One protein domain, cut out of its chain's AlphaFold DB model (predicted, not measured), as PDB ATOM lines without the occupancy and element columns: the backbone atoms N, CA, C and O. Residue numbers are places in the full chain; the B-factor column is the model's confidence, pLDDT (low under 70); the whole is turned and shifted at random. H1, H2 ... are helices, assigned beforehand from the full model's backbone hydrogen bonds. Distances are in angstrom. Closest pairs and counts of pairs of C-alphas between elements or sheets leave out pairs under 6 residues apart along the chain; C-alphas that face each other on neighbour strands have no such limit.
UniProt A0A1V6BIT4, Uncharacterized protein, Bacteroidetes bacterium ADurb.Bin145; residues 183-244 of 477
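What this domain is: This is residues 183 to 244 of the 477 residues of an uncharacterized protein of Bacteroidetes bacterium ADurb.Bin145 (UniProt A0A1V6BIT4). What does the domain look like? A long, unbent helix, H2, makes the long axis, and a short helix sits near each of its ends, H1 near its first end and H3 near its last, each folding back from H2 after or before a tight link, in a loose, open frame with few contacts between the helices. After H3 the printed part goes on as a loop without a named element, residues 228 to 244. How is it made up? The printed part has 62 residues with three named helices, H1, H2 and H3 in that order, and no named strand; the class is all helix. How large is it? It is loose, with a radius of gyration of the C-alphas of 13.7 A, and elongated, spanning 38 by 22 by 18 A.

How they stand to each other: How does H2, residues 197 to 216, stand to H1, residues 186 to 193? They are close but not clearly touching, the closest C-alphas being those of Thr 186 and Ile 200, 6.6 A apart. They run opposite ways at a steep tilt of 60 degrees. And to H3, residues 219 to 227? They are close but not clearly touching, the closest C-alphas being those of Leu 214 and Phe 222, 7.6 A apart. They run opposite ways at a shallow tilt of 33 degrees, only just short of steep. H1 and H3 are apart. What of the backbones? In H1 and H2 every O i to N i+4 pair is within hydrogen-bond range; in H3, 4 of 5 are.

Where its parts are: Where is H2? It runs 28.8 A from C-alpha 197 at (-53.125, -21.682, 15.944) to C-alpha 216 at (-53.986, -44.336, -1.783). How long are H1 and H3? They measure 10.1 A and 11.0 A from first to last C-alpha, and H3 ends at C-alpha 227 at (-40.650, -35.856, -7.254).

The domain as a whole: Which C-alphas are farthest apart? Those of Arg 191 and Glu 220, at 38.6 A. Is there a cut or long link? The printed part has no cut, and the links H1 to H2 and H2 to H3 are tight. Where is confidence low? Residues 225 to 240 are under 70 in pLDDT; the mean of the printed part is 76.7.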
ATOM      1  N   PHE A 183     -51.487 -32.767  17.043       83.88
ATOM      2  CA  PHE A 183     -50.370 -32.533  16.146       83.88
ATOM      3  C   PHE A 183     -49.070 -32.436  16.946       83.88
ATOM      4  O   PHE A 183     -48.833 -31.497  17.706       83.88
ATOM      5  N   TYR A 184     -48.185 -33.413  16.743       80.38
ATOM      6  CA  TYR A 184     -46.947 -33.567  17.509       80.38
ATOM      7  C   TYR A 184     -46.018 -32.337  17.463       80.38
ATOM      8  O   TYR A 184     -45.243 -32.122  18.393       80.38
ATOM      9  N   MET A 185     -46.120 -31.503  16.426       85.62
ATOM     10  CA  MET A 185     -45.325 -30.282  16.256       85.62
ATOM     11  C   MET A 185     -45.876 -29.055  16.991       85.62
ATOM     12  O   MET A 185     -45.171 -28.051  17.081       85.62
ATOM     13  N   THR A 186     -47.109 -29.095  17.502       88.75
ATOM     14  CA  THR A 186     -47.832 -27.901  17.971       88.75
ATOM     15  C   THR A 186     -47.063 -27.090  19.011       88.75
ATOM     16  O   THR A 186     -46.884 -25.885  18.826       88.75
ATOM     17  N   ASP A 187     -46.541 -27.727  20.065       88.69
ATOM     18  CA  ASP A 187     -45.729 -27.043  21.086       88.69
ATOM     19  C   ASP A 187     -44.510 -26.340  20.468       88.69
ATOM     20  O   ASP A 187     -44.269 -25.152  20.686       88.69
ATOM     21  N   VAL A 188     -43.766 -27.067  19.638       87.44
ATOM     22  CA  VAL A 188     -42.512 -26.594  19.053       87.44
ATOM     23  C   VAL A 188     -42.750 -25.449  18.064       87.44
ATOM     24  O   VAL A 188     -42.009 -24.463  18.068       87.44
ATOM     25  N   LEU A 189     -43.806 -25.525  17.249       89.94
ATOM     26  CA  LEU A 189     -44.184 -24.458  16.319       89.94
ATOM     27  C   LEU A 189     -44.604 -23.184  17.063       89.94
ATOM     28  O   LEU A 189     -44.175 -22.089  16.689       89.94
ATOM     29  N   ARG A 190     -45.358 -23.307  18.162       92.56
ATOM     30  CA  ARG A 190     -45.710 -22.158  19.012       92.56
ATOM     31  C   ARG A 190     -44.471 -21.540  19.660       92.56
ATOM     32  O   ARG A 190     -44.262 -20.332  19.557       92.56
ATOM     33  N   ARG A 191     -43.633 -22.351  20.316       92.31
ATOM     34  CA  ARG A 191     -42.486 -21.851  21.093       92.31
ATOM     35  C   ARG A 191     -41.366 -21.292  20.222       92.31
ATOM     36  O   ARG A 191     -40.850 -20.223  20.531       92.31
ATOM     37  N   LEU A 192     -40.983 -22.004  19.160       89.81
ATOM     38  CA  LEU A 192     -39.756 -21.712  18.405       89.81
ATOM     39  C   LEU A 192     -39.997 -20.972  17.094       89.81
ATOM     40  O   LEU A 192     -39.116 -20.254  16.625       89.81
ATOM     41  N   LYS A 193     -41.162 -21.171  16.471       89.12
ATOM     42  CA  LYS A 193     -41.531 -20.470  15.233       89.12
ATOM     43  C   LYS A 193     -42.497 -19.315  15.475       89.12
ATOM     44  O   LYS A 193     -42.721 -18.537  14.553       89.12
ATOM     45  N   HIS A 194     -43.033 -19.189  16.692       93.69
ATOM     46  CA  HIS A 194     -44.056 -18.203  17.049       93.69
ATOM     47  C   HIS A 194     -45.291 -18.278  16.143       93.69
ATOM     48  O   HIS A 194     -45.907 -17.258  15.833       93.69
ATOM     49  N   TRP A 195     -45.634 -19.486  15.689       93.94
ATOM     50  CA  TRP A 195     -46.821 -19.698  14.870       93.94
ATOM     51  C   TRP A 195     -48.084 -19.594  15.717       93.94
ATOM     52  O   TRP A 195     -48.132 -20.076  16.849       93.94
ATOM     53  N   ASN A 196     -49.112 -18.966  15.151       94.69
ATOM     54  CA  ASN A 196     -50.442 -18.954  15.744       94.69
ATOM     55  C   ASN A 196     -51.211 -20.244  15.411       94.69
ATOM     56  O   ASN A 196     -50.827 -21.010  14.525       94.69
ATOM     57  N   ASP A 197     -52.325 -20.467  16.108       93.12
ATOM     58  CA  ASP A 197     -53.125 -21.682  15.944       93.12
ATOM     59  C   ASP A 197     -53.662 -21.868  14.517       93.12
ATOM     60  O   ASP A 197     -53.778 -23.001  14.070       93.12
ATOM     61  N   GLU A 198     -53.944 -20.799  13.766       92.94
ATOM     62  CA  GLU A 198     -54.418 -20.913  12.377       92.94
ATOM     63  C   GLU A 198     -53.313 -21.402  11.428       92.94
ATOM     64  O   GLU A 198     -53.561 -22.244  10.563       92.94
ATOM     65  N   GLN A 199     -52.073 -20.942  11.621       93.31
ATOM     66  CA  GLN A 199     -50.916 -21.453  10.879       93.31
ATOM     67  C   GLN A 199     -50.686 -22.938  11.180       93.31
ATOM     68  O   GLN A 199     -50.482 -23.731  10.266       93.31
ATOM     69  N   ILE A 200     -50.786 -23.326  12.454       91.38
ATOM     70  CA  ILE A 200     -50.607 -24.715  12.893       91.38
ATOM     71  C   ILE A 200     -51.733 -25.611  12.366       91.38
ATOM     72  O   ILE A 200     -51.454 -26.705  11.887       91.38
ATOM     73  N   LYS A 201     -52.993 -25.152  12.389       89.81
ATOM     74  CA  LYS A 201     -54.127 -25.867  11.775       89.81
ATOM     75  C   LYS A 201     -53.914 -26.095  10.287       89.81
ATOM     76  O   LYS A 201     -54.204 -27.182   9.798       89.81
ATOM     77  N   THR A 202     -53.422 -25.079   9.582       89.62
ATOM     78  CA  THR A 202     -53.160 -25.165   8.142       89.62
ATOM     79  C   THR A 202     -52.088 -26.213   7.851       89.62
ATOM     80  O   THR A 202     -52.306 -27.086   7.018       89.62
ATOM     81  N   GLU A 203     -50.978 -26.181   8.593       87.06
ATOM     82  CA  GLU A 203     -49.898 -27.168   8.479       87.06
ATOM     83  C   GLU A 203     -50.377 -28.587   8.818       87.06
ATOM     84  O   GLU A 203     -50.120 -29.531   8.076       87.06
ATOM     85  N   PHE A 204     -51.127 -28.746   9.912       87.00
ATOM     86  CA  PHE A 204     -51.672 -30.040  10.318       87.00
ATOM     87  C   PHE A 204     -52.622 -30.618   9.262       87.00
ATOM     88  O   PHE A 204     -52.501 -31.787   8.894       87.00
ATOM     89  N   ALA A 205     -53.526 -29.795   8.722       85.81
ATOM     90  CA  ALA A 205     -54.437 -30.202   7.657       85.81
ATOM     91  C   ALA A 205     -53.676 -30.602   6.385       85.81
ATOM     92  O   ALA A 205     -54.000 -31.623   5.778       85.81
ATOM     93  N   GLN A 206     -52.641 -29.842   6.011       84.44
ATOM     94  CA  GLN A 206     -51.789 -30.164   4.868       84.44
ATOM     95  C   GLN A 206     -51.068 -31.504   5.065       84.44
ATOM     96  O   GLN A 206     -51.102 -32.351   4.174       84.44
ATOM     97  N   LEU A 207     -50.470 -31.744   6.235       81.50
ATOM     98  CA  LEU A 207     -49.806 -33.015   6.543       81.50
ATOM     99  C   LEU A 207     -50.777 -34.201   6.532       81.50
ATOM    100  O   LEU A 207     -50.425 -35.277   6.047       81.50
ATOM    101  N   CYS A 208     -52.004 -34.019   7.018       83.69
ATOM    102  CA  CYS A 208     -53.017 -35.069   6.962       83.69
ATOM    103  C   CYS A 208     -53.483 -35.369   5.533       83.69
ATOM    104  O   CYS A 208     -53.594 -36.540   5.181       83.69
ATOM    105  N   GLN A 209     -53.651 -34.351   4.683       83.75
ATOM    106  CA  GLN A 209     -53.941 -34.547   3.256       83.75
ATOM    107  C   GLN A 209     -52.814 -35.295   2.539       83.75
ATOM    108  O   GLN A 209     -53.072 -36.227   1.782       83.75
ATOM    109  N   ILE A 210     -51.559 -34.921   2.810       78.69
ATOM    110  CA  ILE A 210     -50.383 -35.611   2.273       78.69
ATOM    111  C   ILE A 210     -50.391 -37.084   2.691       78.69
ATOM    112  O   ILE A 210     -50.218 -37.968   1.855       78.69
ATOM    113  N   ARG A 211     -50.631 -37.365   3.976       80.19
ATOM    114  CA  ARG A 211     -50.694 -38.735   4.493       80.19
ATOM    115  C   ARG A 211     -51.812 -39.547   3.835       80.19
ATOM    116  O   ARG A 211     -51.582 -40.700   3.480       80.19
ATOM    117  N   GLU A 212     -53.008 -38.981   3.685       83.75
ATOM    118  CA  GLU A 212     -54.124 -39.652   3.007       83.75
ATOM    119  C   GLU A 212     -53.811 -39.939   1.536       83.75
ATOM    120  O   GLU A 212     -54.119 -41.030   1.053       83.75
ATOM    121  N   ALA A 213     -53.154 -39.008   0.839       81.81
ATOM    122  CA  ALA A 213     -52.699 -39.227  -0.529       81.81
ATOM    123  C   ALA A 213     -51.705 -40.399  -0.601       81.81
ATOM    124  O   ALA A 213     -51.941 -41.345  -1.346       81.81
ATOM    125  N   LEU A 214     -50.668 -40.411   0.249       79.19
ATOM    126  CA  LEU A 214     -49.654 -41.479   0.287       79.19
ATOM    127  C   LEU A 214     -50.233 -42.879   0.543       79.19
ATOM    128  O   LEU A 214     -49.649 -43.876   0.117       79.19
ATOM    129  N   LEU A 215     -51.363 -42.982   1.251       82.62
ATOM    130  CA  LEU A 215     -52.019 -44.267   1.518       82.62
ATOM    131  C   LEU A 215     -52.771 -44.831   0.311       82.62
ATOM    132  O   LEU A 215     -52.958 -46.045   0.242       82.62
ATOM    133  N   ASN A 216     -53.194 -43.967  -0.610       83.88
ATOM    134  CA  ASN A 216     -53.986 -44.336  -1.783       83.88
ATOM    135  C   ASN A 216     -53.179 -44.320  -3.088       83.88
ATOM    136  O   ASN A 216     -53.728 -44.652  -4.133       83.88
ATOM    137  N   MET A 217     -51.907 -43.944  -3.007       83.00
ATOM    138  CA  MET A 217     -50.989 -43.786  -4.127       83.00
ATOM    139  C   MET A 217     -50.128 -45.033  -4.332       83.00
ATOM    140  O   MET A 217     -49.809 -45.738  -3.365       83.00
ATOM    141  N   ASP A 218     -49.708 -45.295  -5.567       85.38
ATOM    142  CA  ASP A 218     -48.649 -46.266  -5.856       85.38
ATOM    143  C   ASP A 218     -47.247 -45.625  -5.985       85.38
ATOM    144  O   ASP A 218     -47.069 -44.411  -5.921       85.38
ATOM    145  N   GLU A 219     -46.200 -46.451  -6.091       79.19
ATOM    146  CA  GLU A 219     -44.822 -45.943  -6.180       79.19
ATOM    147  C   GLU A 219     -44.592 -45.124  -7.468       79.19
ATOM    148  O   GLU A 219     -43.819 -44.169  -7.448       79.19
ATOM    149  N   GLU A 220     -45.262 -45.459  -8.576       79.56
ATOM    150  CA  GLU A 220     -45.110 -44.757  -9.854       79.56
ATOM    151  C   GLU A 220     -45.755 -43.366  -9.799       79.56
ATOM    152  O   GLU A 220     -45.138 -42.379 -10.206       79.56
ATOM    153  N   GLU A 221     -46.960 -43.273  -9.241       78.38
ATOM    154  CA  GLU A 221     -47.655 -42.017  -8.967       78.38
ATOM    155  C   GLU A 221     -46.835 -41.125  -8.022       78.38
ATOM    156  O   GLU A 221     -46.638 -39.946  -8.317       78.38
ATOM    157  N   PHE A 222     -46.255 -41.678  -6.950       76.12
ATOM    158  CA  PHE A 222     -45.390 -40.921  -6.039       76.12
ATOM    159  C   PHE A 222     -44.162 -40.337  -6.755       76.12
ATOM    160  O   PHE A 222     -43.845 -39.154  -6.620       76.12
ATOM    161  N   GLU A 223     -43.465 -41.130  -7.567       70.94
ATOM    162  CA  GLU A 223     -42.290 -40.647  -8.299       70.94
ATOM    163  C   GLU A 223     -42.666 -39.608  -9.375       70.94
ATOM    164  O   GLU A 223     -41.956 -38.613  -9.561       70.94
ATOM    165  N   ASN A 224     -43.793 -39.784 -10.068       70.31
ATOM    166  CA  ASN A 224     -44.222 -38.890 -11.145       70.31
ATOM    167  C   ASN A 224     -44.841 -37.583 -10.635       70.31
ATOM    168  O   ASN A 224     -44.503 -36.506 -11.133       70.31
ATOM    169  N   GLU A 225     -45.722 -37.654  -9.642       62.88
ATOM    170  CA  GLU A 225     -46.467 -36.498  -9.146       62.88
ATOM    171  C   GLU A 225     -45.724 -35.739  -8.046       62.88
ATOM    172  O   GLU A 225     -45.853 -34.518  -7.972       62.88
ATOM    173  N   TYR A 226     -44.906 -36.404  -7.222       62.03
ATOM    174  CA  TYR A 226     -44.309 -35.771  -6.036       62.03
ATOM    175  C   TYR A 226     -42.835 -35.418  -6.222       62.03
ATOM    176  O   TYR A 226     -42.396 -34.386  -5.719       62.03
ATOM    177  N   LYS A 227     -42.068 -36.188  -7.003       58.00
ATOM    178  CA  LYS A 227     -40.650 -35.856  -7.254       58.00
ATOM    179  C   LYS A 227     -40.425 -34.986  -8.478       58.00
ATOM    180  O   LYS A 227     -39.543 -34.133  -8.460       58.00
ATOM    181  N   ASN A 228     -41.226 -35.167  -9.526       56.84
ATOM    182  CA  ASN A 228     -41.017 -34.481 -10.803       56.84
ATOM    183  C   ASN A 228     -41.899 -33.233 -11.003       56.84
ATOM    184  O   ASN A 228     -41.673 -32.475 -11.953       56.84
ATOM    185  N   SER A 229     -42.878 -32.972 -10.128       54.03
ATOM    186  CA  SER A 229     -43.698 -31.759 -10.216       54.03
ATOM    187  C   SER A 229     -42.950 -30.538  -9.660       54.03
ATOM    188  O   SER A 229     -42.429 -30.530  -8.544       54.03
ATOM    189  N   LYS A 230     -42.866 -29.473 -10.469       46.75
ATOM    190  CA  LYS A 230     -42.266 -28.186 -10.079       46.75
ATOM    191  C   LYS A 230     -43.333 -27.217  -9.536       46.75
ATOM    192  O   LYS A 230     -44.438 -27.206 -10.072       46.75
ATOM    193  N   PRO A 231     -43.004 -26.345  -8.557       46.72
ATOM    194  CA  PRO A 231     -41.644 -26.066  -8.103       46.72
ATOM    195  C   PRO A 231     -41.041 -27.156  -7.224       46.72
ATOM    196  O   PRO A 231     -39.854 -27.380  -7.384       46.72
ATOM    197  N   PHE A 232     -41.825 -27.857  -6.403       49.00
ATOM    198  CA  PHE A 232     -41.404 -28.991  -5.571       49.00
ATOM    199  C   PHE A 232     -42.677 -29.720  -5.125       49.00
ATOM    200  O   PHE A 232     -43.425 -29.156  -4.325       49.00
ATOM    201  N   GLY A 233     -42.975 -30.911  -5.647       51.91
ATOM    202  CA  GLY A 233     -44.128 -31.698  -5.201       51.91
ATOM    203  C   GLY A 233     -44.096 -31.882  -3.683       51.91
ATOM    204  O   GLY A 233     -43.167 -32.466  -3.140       51.91
ATOM    205  N   PHE A 234     -45.054 -31.264  -2.988       52.00
ATOM    206  CA  PHE A 234     -45.262 -31.275  -1.528       52.00
ATOM    207  C   PHE A 234     -44.047 -31.076  -0.588       52.00
ATOM    208  O   PHE A 234     -44.212 -31.173   0.623       52.00
ATOM    209  N   GLY A 235     -42.859 -30.723  -1.090       50.88
ATOM    210  CA  GLY A 235     -41.656 -30.548  -0.271       50.88
ATOM    211  C   GLY A 235     -40.963 -31.850   0.147       50.88
ATOM    212  O   GLY A 235     -40.115 -31.798   1.036       50.88
ATOM    213  N   PHE A 236     -41.282 -32.985  -0.487       52.28
ATOM    214  CA  PHE A 236     -40.555 -34.234  -0.257       52.28
ATOM    215  C   PHE A 236     -39.157 -34.168  -0.859       52.28
ATOM    216  O   PHE A 236     -38.931 -33.671  -1.968       52.28
ATOM    217  N   ALA A 237     -38.199 -34.694  -0.117       49.97
ATOM    218  CA  ALA A 237     -36.839 -34.818  -0.569       49.97
ATOM    219  C   ALA A 237     -36.741 -35.953  -1.602       49.97
ATOM    220  O   ALA A 237     -37.249 -37.057  -1.421       49.97
ATOM    221  N   MET A 238     -36.038 -35.719  -2.709       47.75
ATOM    222  CA  MET A 238     -35.991 -36.660  -3.845       47.75
ATOM    223  C   MET A 238     -35.380 -38.031  -3.487       47.75
ATOM    224  O   MET A 238     -35.582 -39.032  -4.185       47.75
ATOM    225  N   TRP A 239     -34.662 -38.080  -2.367       51.69
ATOM    226  CA  TRP A 239     -34.026 -39.263  -1.803       51.69
ATOM    227  C   TRP A 239     -34.907 -40.085  -0.864       51.69
ATOM    228  O   TRP A 239     -34.496 -41.173  -0.458       51.69
ATOM    229  N   GLU A 240     -36.098 -39.606  -0.521       58.06
ATOM    230  CA  GLU A 240     -36.984 -40.307   0.401       58.06
ATOM    231  C   GLU A 240     -37.590 -41.552  -0.269       58.06
ATOM    232  O   GLU A 240     -37.780 -41.632  -1.497       58.06
ATOM    233  N   SER A 241     -37.768 -42.598   0.540       74.94
ATOM    234  CA  SER A 241     -38.360 -43.855   0.097       74.94
ATOM    235  C   SER A 241     -39.860 -43.773   0.294       74.94
ATOM    236  O   SER A 241     -40.308 -43.688   1.434       74.94
ATOM    237  N   PHE A 242     -40.610 -43.923  -0.801       77.12
ATOM    238  CA  PHE A 242     -42.070 -44.006  -0.789       77.12
ATOM    239  C   PHE A 242     -42.597 -44.888   0.353       77.12
ATOM    240  O   PHE A 242     -43.502 -44.509   1.094       77.12
ATOM    241  N   TYR A 243     -41.991 -46.062   0.550       82.75
ATOM    242  CA  TYR A 243     -42.429 -46.992   1.585       82.75
ATOM    243  C   TYR A 243     -42.109 -46.532   3.011       82.75
ATOM    244  O   TYR A 243     -42.869 -46.857   3.919       82.75
ATOM    245  N   ILE A 244     -41.014 -45.793   3.219       82.69
ATOM    246  CA  ILE A 244     -40.696 -45.183   4.517       82.69
ATOM    247  C   ILE A 244     -41.681 -44.053   4.806       82.69
ATOM    248  O   ILE A 244     -42.270 -44.057   5.883       82.69
TER     249      ILE A 244